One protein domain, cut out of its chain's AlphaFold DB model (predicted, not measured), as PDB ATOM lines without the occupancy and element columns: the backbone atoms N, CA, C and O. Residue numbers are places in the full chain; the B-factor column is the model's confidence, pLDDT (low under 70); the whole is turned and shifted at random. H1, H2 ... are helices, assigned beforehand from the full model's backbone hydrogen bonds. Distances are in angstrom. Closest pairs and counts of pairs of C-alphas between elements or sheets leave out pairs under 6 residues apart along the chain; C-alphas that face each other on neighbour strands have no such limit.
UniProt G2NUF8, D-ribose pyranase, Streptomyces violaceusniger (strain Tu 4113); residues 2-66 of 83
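What this domain is: This is residues 2 to 66 of the 83 residues of the protein "D-ribose pyranase" of Streptomyces violaceusniger (strain Tu 4113) (UniProt G2NUF8). Little regular structure is here: the model is mostly loop, with three short helices set apart from one another and joined by long links. H2 lies towards one end of the longest axis, and the opening stretch, residues 2 to 6, lies at the other. The printed part has 65 residues, with H1, H2 and H3 in that order, no named strand, and only 20 residues in named elements, all helix by class. It is compact, with a radius of gyration of the C-alphas of 11.8 A and spans of 35 by 29 by 19 A.

Where its parts are: Find C-alpha 11 at (-3.260, 46.346, 0.815); from there H1, residues 11 to 19, runs 12.3 A. Next comes H2, residues 35 to 38, 5.5 A long. H3, residues 50 to 56, runs 10.0 A and ends at C-alpha 56, at (-4.438, 46.161, -13.539).

How they stand to each other: H1 and H2 are apart, H2 and H3 are apart, and H1 and H3 are apart, with no C-alpha of the one within 8 A of the other. In H1 and H3 every O i to N i+4 pair is within hydrogen-bond range; H2 is too short for such a pair.

The domain as a whole: The C-alphas farthest apart, those of Lys 3 and Pro 37, are 35.1 A apart. The printed part has no cut, and both links are long. Look for pLDDT under 70 at residues 57 to 66.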
ATOM      1  N   LEU A   2      -5.903  54.975  -2.866       73.12
ATOM      2  CA  LEU A   2      -4.666  55.609  -3.337       73.12
ATOM      3  C   LEU A   2      -4.903  56.259  -4.707       73.12
ATOM      4  O   LEU A   2      -5.662  55.748  -5.526       73.12
ATOM      5  N   LYS A   3      -4.263  57.404  -4.959       75.75
ATOM      6  CA  LYS A   3      -4.389  58.119  -6.235       75.75
ATOM      7  C   LYS A   3      -3.665  57.336  -7.335       75.75
ATOM      8  O   LYS A   3      -2.469  57.104  -7.213       75.75
ATOM      9  N   GLY A   4      -4.383  56.965  -8.397       74.38
ATOM     10  CA  GLY A   4      -3.810  56.293  -9.573       74.38
ATOM     11  C   GLY A   4      -3.609  54.779  -9.445       74.38
ATOM     12  O   GLY A   4      -3.021  54.184 -10.341       74.38
ATOM     13  N   LEU A   5      -4.091  54.155  -8.366       75.00
ATOM     14  CA  LEU A   5      -4.072  52.701  -8.178       75.00
ATOM     15  C   LEU A   5      -5.494  52.149  -8.259       75.00
ATOM     16  O   LEU A   5      -6.422  52.732  -7.695       75.00
ATOM     17  N   ASP A   6      -5.648  51.033  -8.970       78.19
ATOM     18  CA  ASP A   6      -6.927  50.338  -9.082       78.19
ATOM     19  C   ASP A   6      -7.365  49.825  -7.691       78.19
ATOM     20  O   ASP A   6      -6.529  49.276  -6.965       78.19
ATOM     21  N   PRO A   7      -8.640  49.989  -7.285       77.12
ATOM     22  CA  PRO A   7      -9.149  49.476  -6.011       77.12
ATOM     23  C   PRO A   7      -8.968  47.966  -5.818       77.12
ATOM     24  O   PRO A   7      -8.996  47.497  -4.681       77.12
ATOM     25  N   LEU A   8      -8.781  47.211  -6.905       77.50
ATOM     26  CA  LEU A   8      -8.492  45.776  -6.874       77.50
ATOM     27  C   LEU A   8      -7.097  45.459  -6.320       77.50
ATOM     28  O   LEU A   8      -6.845  44.328  -5.905       77.50
ATOM     29  N   LEU A   9      -6.196  46.444  -6.253       79.56
ATOM     30  CA  LEU A   9      -4.907  46.311  -5.582       79.56
ATOM     31  C   LEU A   9      -5.104  46.449  -4.073       79.56
ATOM     32  O   LEU A   9      -4.949  47.523  -3.484       79.56
ATOM     33  N   THR A  10      -5.467  45.331  -3.450       83.44
ATOM     34  CA  THR A  10      -5.654  45.245  -2.004       83.44
ATOM     35  C   THR A  10      -4.354  45.579  -1.255       83.44
ATOM     36  O   THR A  10      -3.254  45.391  -1.787       83.44
ATOM     37  N   PRO A  11      -4.442  46.058   0.002       86.50
ATOM     38  CA  PRO A  11      -3.260  46.346   0.815       86.50
ATOM     39  C   PRO A  11      -2.307  45.152   0.944       86.50
ATOM     40  O   PRO A  11      -1.093  45.334   0.885       86.50
ATOM     41  N   ASP A  12      -2.846  43.934   1.052       86.31
ATOM     42  CA  ASP A  12      -2.053  42.706   1.148       86.31
ATOM     43  C   ASP A  12      -1.280  42.409  -0.139       86.31
ATOM     44  O   ASP A  12      -0.113  42.017  -0.075       86.31
ATOM     45  N   LEU A  13      -1.893  42.648  -1.306       84.69
ATOM     46  CA  LEU A  13      -1.218  42.507  -2.595       84.69
ATOM     47  C   LEU A  13      -0.089  43.531  -2.735       84.69
ATOM     48  O   LEU A  13       1.029  43.163  -3.083       84.69
ATOM     49  N   LEU A  14      -0.348  44.799  -2.409       86.12
ATOM     50  CA  LEU A  14       0.680  45.843  -2.450       86.12
ATOM     51  C   LEU A  14       1.830  45.548  -1.482       86.12
ATOM     52  O   LEU A  14       2.991  45.742  -1.834       86.12
ATOM     53  N   TYR A  15       1.527  45.039  -0.289       87.38
ATOM     54  CA  TYR A  15       2.538  44.640   0.683       87.38
ATOM     55  C   TYR A  15       3.367  43.444   0.206       87.38
ATOM     56  O   TYR A  15       4.584  43.430   0.388       87.38
ATOM     57  N   ALA A  16       2.735  42.448  -0.420       86.12
ATOM     58  CA  ALA A  16       3.448  41.324  -1.012       86.12
ATOM     59  C   ALA A  16       4.383  41.792  -2.131       86.12
ATOM     60  O   ALA A  16       5.567  41.474  -2.088       86.12
ATOM     61  N   LEU A  17       3.891  42.626  -3.052       83.62
ATOM     62  CA  LEU A  17       4.691  43.193  -4.141       83.62
ATOM     63  C   LEU A  17       5.854  44.051  -3.628       83.62
ATOM     64  O   LEU A  17       6.961  43.938  -4.134       83.62
ATOM     65  N   ALA A  18       5.632  44.876  -2.601       85.50
ATOM     66  CA  ALA A  18       6.681  45.714  -2.015       85.50
ATOM     67  C   ALA A  18       7.781  44.905  -1.308       85.50
ATOM     68  O   ALA A  18       8.890  45.403  -1.125       85.50
ATOM     69  N   ARG A  19       7.475  43.673  -0.887       87.06
ATOM     70  CA  ARG A  19       8.439  42.750  -0.277       87.06
ATOM     71  C   ARG A  19       9.175  41.880  -1.287       87.06
ATOM     72  O   ARG A  19      10.185  41.298  -0.904       87.06
ATOM     73  N   MET A  20       8.668  41.767  -2.513       85.56
ATOM     74  CA  MET A  20       9.303  40.973  -3.557       85.56
ATOM     75  C   MET A  20      10.611  41.629  -4.003       85.56
ATOM     76  O   MET A  20      10.653  42.810  -4.352       85.56
ATOM     77  N   GLY A  21      11.688  40.851  -3.986       83.56
ATOM     78  CA  GLY A  21      12.998  41.230  -4.495       83.56
ATOM     79  C   GLY A  21      13.200  40.851  -5.962       83.56
ATOM     80  O   GLY A  21      12.312  40.343  -6.651       83.56
ATOM     81  N   HIS A  22      14.414  41.079  -6.464       80.50
ATOM     82  CA  HIS A  22      14.786  40.629  -7.802       80.50
ATOM     83  C   HIS A  22      14.880  39.098  -7.844       80.50
ATOM     84  O   HIS A  22      15.756  38.520  -7.209       80.50
ATOM     85  N   GLY A  23      14.000  38.456  -8.616       78.12
ATOM     86  CA  GLY A  23      13.952  36.998  -8.769       78.12
ATOM     87  C   GLY A  23      12.740  36.337  -8.114       78.12
ATOM     88  O   GLY A  23      12.448  35.190  -8.448       78.12
ATOM     89  N   ASP A  24      12.001  37.062  -7.271       82.31
ATOM     90  CA  ASP A  24      10.762  36.555  -6.684       82.31
ATOM     91  C   ASP A  24       9.657  36.459  -7.735       82.31
ATOM     92  O   ASP A  24       9.513  37.311  -8.621       82.31
ATOM     93  N   THR A  25       8.852  35.409  -7.622       81.75
ATOM     94  CA  THR A  25       7.742  35.130  -8.528       81.75
ATOM     95  C   THR A  25       6.418  35.184  -7.786       81.75
ATOM     96  O   THR A  25       6.305  34.841  -6.612       81.75
ATOM     97  N   ILE A  26       5.392  35.636  -8.501       84.44
ATOM     98  CA  ILE A  26       4.010  35.611  -8.041       84.44
ATOM     99  C   ILE A  26       3.168  34.973  -9.139       84.44
ATOM    100  O   ILE A  26       3.326  35.293 -10.318       84.44
ATOM    101  N   ALA A  27       2.299  34.046  -8.752       83.44
ATOM    102  CA  ALA A  27       1.360  33.406  -9.659       83.44
ATOM    103  C   ALA A  27      -0.020  34.048  -9.495       83.44
ATOM    104  O   ALA A  27      -0.508  34.212  -8.377       83.44
ATOM    105  N   ILE A  28      -0.652  34.396 -10.615       84.38
ATOM    106  CA  ILE A  28      -2.069  34.761 -10.650       84.38
ATOM    107  C   ILE A  28      -2.809  33.528 -11.146       84.38
ATOM    108  O   ILE A  28      -2.561  33.060 -12.256       84.38
ATOM    109  N   VAL A  29      -3.681  32.993 -10.304       82.81
ATOM    110  CA  VAL A  29      -4.391  31.738 -10.548       82.81
ATOM    111  C   VAL A  29      -5.891  31.962 -10.444       82.81
ATOM    112  O   VAL A  29      -6.348  32.898  -9.785       82.81
ATOM    113  N   ASP A  30      -6.661  31.116 -11.119       84.62
ATOM    114  CA  ASP A  30      -8.112  31.129 -11.004       84.62
ATOM    115  C   ASP A  30      -8.592  30.387  -9.742       84.62
ATOM    116  O   ASP A  30      -7.816  29.880  -8.930       84.62
ATOM    117  N   ARG A  31      -9.915  30.311  -9.585       83.25
ATOM    118  CA  ARG A  31     -10.570  29.640  -8.454       83.25
ATOM    119  C   ARG A  31     -10.440  28.111  -8.441       83.25
ATOM    120  O   ARG A  31     -10.839  27.504  -7.452       83.25
ATOM    121  N   ASN A  32     -10.036  27.493  -9.549       85.38
ATOM    122  CA  ASN A  32      -9.914  26.044  -9.693       85.38
ATOM    123  C   ASN A  32      -8.524  25.552  -9.263       85.38
ATOM    124  O   ASN A  32      -8.351  24.378  -8.946       85.38
ATOM    125  N   PHE A  33      -7.537  26.448  -9.213       84.12
ATOM    126  CA  PHE A  33      -6.212  26.128  -8.707       84.12
ATOM    127  C   PHE A  33      -6.224  25.926  -7.177       84.12
ATOM    128  O   PHE A  33      -6.743  26.775  -6.441       84.12
ATOM    129  N   PRO A  34      -5.612  24.849  -6.653       86.31
ATOM    130  CA  PRO A  34      -5.552  24.585  -5.218       86.31
ATOM    131  C   PRO A  34      -4.491  25.470  -4.530       86.31
ATOM    132  O   PRO A  34      -3.452  25.000  -4.079       86.31
ATOM    133  N   ALA A  35      -4.762  26.775  -4.420       85.69
ATOM    134  CA  ALA A  35      -3.799  27.767  -3.927       85.69
ATOM    135  C   ALA A  35      -3.402  27.570  -2.453       85.69
ATOM    136  O   ALA A  35      -2.222  27.647  -2.128       85.69
ATOM    137  N   HIS A  36      -4.380  27.314  -1.579       86.12
ATOM    138  CA  HIS A  36      -4.185  27.178  -0.130       86.12
ATOM    139  C   HIS A  36      -3.328  25.980   0.310       86.12
ATOM    140  O   HIS A  36      -2.520  26.163   1.212       86.12
ATOM    141  N   PRO A  37      -3.481  24.769  -0.258       87.62
ATOM    142  CA  PRO A  37      -2.626  23.644   0.119       87.62
ATOM    143  C   PRO A  37      -1.229  23.693  -0.515       87.62
ATOM    144  O   PRO A  37      -0.320  23.080   0.028       87.62
ATOM    145  N   LEU A  38      -1.053  24.388  -1.647       85.94
ATOM    146  CA  LEU A  38       0.230  24.442  -2.359       85.94
ATOM    147  C   LEU A  38       1.122  25.624  -1.956       85.94
ATOM    148  O   LEU A  38       2.300  25.627  -2.291       85.94
ATOM    149  N   ASN A  39       0.580  26.649  -1.291       83.50
ATOM    150  CA  ASN A  39       1.320  27.875  -0.995       83.50
ATOM    151  C   ASN A  39       1.023  28.389   0.415       83.50
ATOM    152  O   ASN A  39      -0.135  28.517   0.807       83.50
ATOM    153  N   ASP A  40       2.068  28.820   1.123       84.19
ATOM    154  CA  ASP A  40       1.948  29.415   2.462       84.19
ATOM    155  C   ASP A  40       1.295  30.808   2.449       84.19
ATOM    156  O   ASP A  40       0.712  31.254   3.440       84.19
ATOM    157  N   ARG A  41       1.404  31.532   1.328       84.81
ATOM    158  CA  ARG A  41       0.824  32.867   1.143       84.81
ATOM    159  C   ARG A  41      -0.144  32.872  -0.026       84.81
ATOM    160  O   ARG A  41       0.264  32.787  -1.178       84.81
ATOM    161  N   VAL A  42      -1.420  33.070   0.289       88.25
ATOM    162  CA  VAL A  42      -2.497  33.226  -0.691       88.25
ATOM    163  C   VAL A  42      -3.199  34.550  -0.436       88.25
ATOM    164  O   VAL A  42      -3.677  34.802   0.669       88.25
ATOM    165  N   ILE A  43      -3.261  35.393  -1.463       87.88
ATOM    166  CA  ILE A  43      -3.976  36.669  -1.429       87.88
ATOM    167  C   ILE A  43      -5.177  36.534  -2.350       87.88
ATOM    168  O   ILE A  43      -5.032  36.215  -3.528       87.88
ATOM    169  N   ARG A  44      -6.371  36.753  -1.801       85.94
ATOM    170  CA  ARG A  44      -7.609  36.687  -2.572       85.94
ATOM    171  C   ARG A  44      -7.846  37.998  -3.309       85.94
ATOM    172  O   ARG A  44      -7.753  39.074  -2.723       85.94
ATOM    173  N   LEU A  45      -8.187  37.875  -4.586       83.00
ATOM    174  CA  LEU A  45      -8.648  38.966  -5.436       83.00
ATOM    175  C   LEU A  45     -10.085  38.657  -5.843       83.00
ATOM    176  O   LEU A  45     -10.339  37.992  -6.845       83.00
ATOM    177  N   ASP A  46     -11.029  39.068  -5.005       80.12
ATOM    178  CA  ASP A  46     -12.446  38.825  -5.244       80.12
ATOM    179  C   ASP A  46     -13.013  39.842  -6.253       80.12
ATOM    180  O   ASP A  46     -12.686  41.028  -6.215       80.12
ATOM    181  N   GLY A  47     -13.890  39.383  -7.150       77.50
ATOM    182  CA  GLY A  47     -14.621  40.255  -8.081       77.50
ATOM    183  C   GLY A  47     -13.892  40.620  -9.378       77.50
ATOM    184  O   GLY A  47     -14.366  41.492 -10.101       77.50
ATOM    185  N   THR A  48     -12.779  39.957  -9.701       77.88
ATOM    186  CA  THR A  48     -12.056  40.140 -10.968       77.88
ATOM    187  C   THR A  48     -11.623  38.797 -11.555       77.88
ATOM    188  O   THR A  48     -11.475  37.811 -10.831       77.88
ATOM    189  N   ASP A  49     -11.453  38.733 -12.873       77.69
ATOM    190  CA  ASP A  49     -10.867  37.575 -13.548       77.69
ATOM    191  C   ASP A  49      -9.334  37.708 -13.643       77.69
ATOM    192  O   ASP A  49      -8.773  38.796 -13.508       77.69
ATOM    193  N   VAL A  50      -8.642  36.593 -13.893       74.25
ATOM    194  CA  VAL A  50      -7.169  36.530 -13.968       74.25
ATOM    195  C   VAL A  50      -6.591  37.499 -15.007       74.25
ATOM    196  O   VAL A  50      -5.534  38.096 -14.784       74.25
ATOM    197  N   VAL A  51      -7.277  37.693 -16.136       75.38
ATOM    198  CA  VAL A  51      -6.825  38.582 -17.213       75.38
ATOM    199  C   VAL A  51      -6.976  40.042 -16.791       75.38
ATOM    200  O   VAL A  51      -6.052  40.836 -16.993       75.38
ATOM    201  N   SER A  52      -8.105  40.397 -16.182       75.00
ATOM    202  CA  SER A  52      -8.356  41.737 -15.647       75.00
ATOM    203  C   SER A  52      -7.373  42.082 -14.525       75.00
ATOM    204  O   SER A  52      -6.710  43.121 -14.595       75.00
ATOM    205  N   ALA A  53      -7.155  41.159 -13.582       75.50
ATOM    206  CA  ALA A  53      -6.167  41.300 -12.512       75.50
ATOM    207  C   ALA A  53      -4.744  41.521 -13.055       75.50
ATOM    208  O   ALA A  53      -4.033  42.422 -12.608       75.50
ATOM    209  N   GLY A  54      -4.333  40.746 -14.064       74.50
ATOM    210  CA  GLY A  54      -3.019  40.892 -14.695       74.50
ATOM    211  C   GLY A  54      -2.836  42.221 -15.435       74.50
ATOM    212  O   GLY A  54      -1.740  42.781 -15.443       74.50
ATOM    213  N   ARG A  55      -3.899  42.770 -16.037       73.56
ATOM    214  CA  ARG A  55      -3.862  44.083 -16.711       73.56
ATOM    215  C   ARG A  55      -3.747  45.244 -15.729       73.56
ATOM    216  O   ARG A  55      -3.085  46.230 -16.041       73.56
ATOM    217  N   GLN A  56      -4.389  45.124 -14.572       70.25
ATOM    218  CA  GLN A  56      -4.438  46.161 -13.539       70.25
ATOM    219  C   GLN A  56      -3.230  46.154 -12.604       70.25
ATOM    220  O   GLN A  56      -3.087  47.078 -11.808       70.25
ATOM    221  N   CYS A  57      -2.358  45.146 -12.697       66.25
ATOM    222  CA  CYS A  57      -1.147  45.044 -11.893       66.25
ATOM    223  C   CYS A  57       0.089  45.485 -12.707       66.25
ATOM    224  O   CYS A  57       0.801  44.646 -13.262       66.25
ATOM    225  N   PRO A  58       0.385  46.800 -12.808       61.56
ATOM    226  CA  PRO A  58       1.499  47.310 -13.613       61.56
ATOM    227  C   PRO A  58       2.881  46.983 -13.023       61.56
ATOM    228  O   PRO A  58       3.889  47.208 -13.686       61.56
ATOM    229  N   LEU A  59       2.933  46.492 -11.779       60.50
ATOM    230  CA  LEU A  59       4.153  46.339 -10.981       60.50
ATOM    231  C   LEU A  59       4.837  44.970 -11.110       60.50
ATOM    232  O   LEU A  59       5.971  44.828 -10.662       60.50
ATOM    233  N   VAL A  60       4.189  43.969 -11.714       60.06
ATOM    234  CA  VAL A  60       4.761  42.618 -11.817       60.06
ATOM    235  C   VAL A  60       5.543  42.482 -13.130       60.06
ATOM    236  O   VAL A  60       4.974  42.723 -14.200       60.06
ATOM    237  N   PRO A  61       6.829  42.074 -13.113       51.66
ATOM    238  CA  PRO A  61       7.525  41.706 -14.340       51.66
ATOM    239  C   PRO A  61       6.757  40.566 -15.020       51.66
ATOM    240  O   PRO A  61       6.460  39.555 -14.392       51.66
ATOM    241  N   ARG A  62       6.422  40.733 -16.308       53.62
ATOM    242  CA  ARG A  62       5.584  39.819 -17.112       53.62
ATOM    243  C   ARG A  62       6.237  38.454 -17.403       53.62
ATOM    244  O   ARG A  62       6.262  38.005 -18.547       53.62
ATOM    245  N   ARG A  63       6.764  37.769 -16.393       49.06
ATOM    246  CA  ARG A  63       6.973  36.324 -16.445       49.06
ATOM    247  C   ARG A  63       5.689  35.673 -15.960       49.06
ATOM    248  O   ARG A  63       5.497  35.482 -14.766       49.06
ATOM    249  N   VAL A  64       4.807  35.362 -16.908       45.72
ATOM    250  CA  VAL A  64       3.761  34.359 -16.685       45.72
ATOM    251  C   VAL A  64       4.502  33.079 -16.321       45.72
ATOM    252  O   VAL A  64       5.222  32.522 -17.150       45.72
ATOM    253  N   GLY A  65       4.429  32.701 -15.046       44.25
ATOM    254  CA  GLY A  65       5.006  31.458 -14.569       44.25
ATOM    255  C   GLY A  65       4.452  30.305 -15.396       44.25
ATOM    256  O   GLY A  65       3.245  30.219 -15.621       44.25
ATOM    257  N   ARG A  66       5.357  29.438 -15.853       42.59
ATOM    258  CA  ARG A  66       5.042  28.046 -16.179       42.59
ATOM    259  C   ARG A  66       4.217  27.491 -15.012       42.59
ATOM    260  O   ARG A  66       4.517  27.861 -13.872       42.59
TER     261      ARG A  66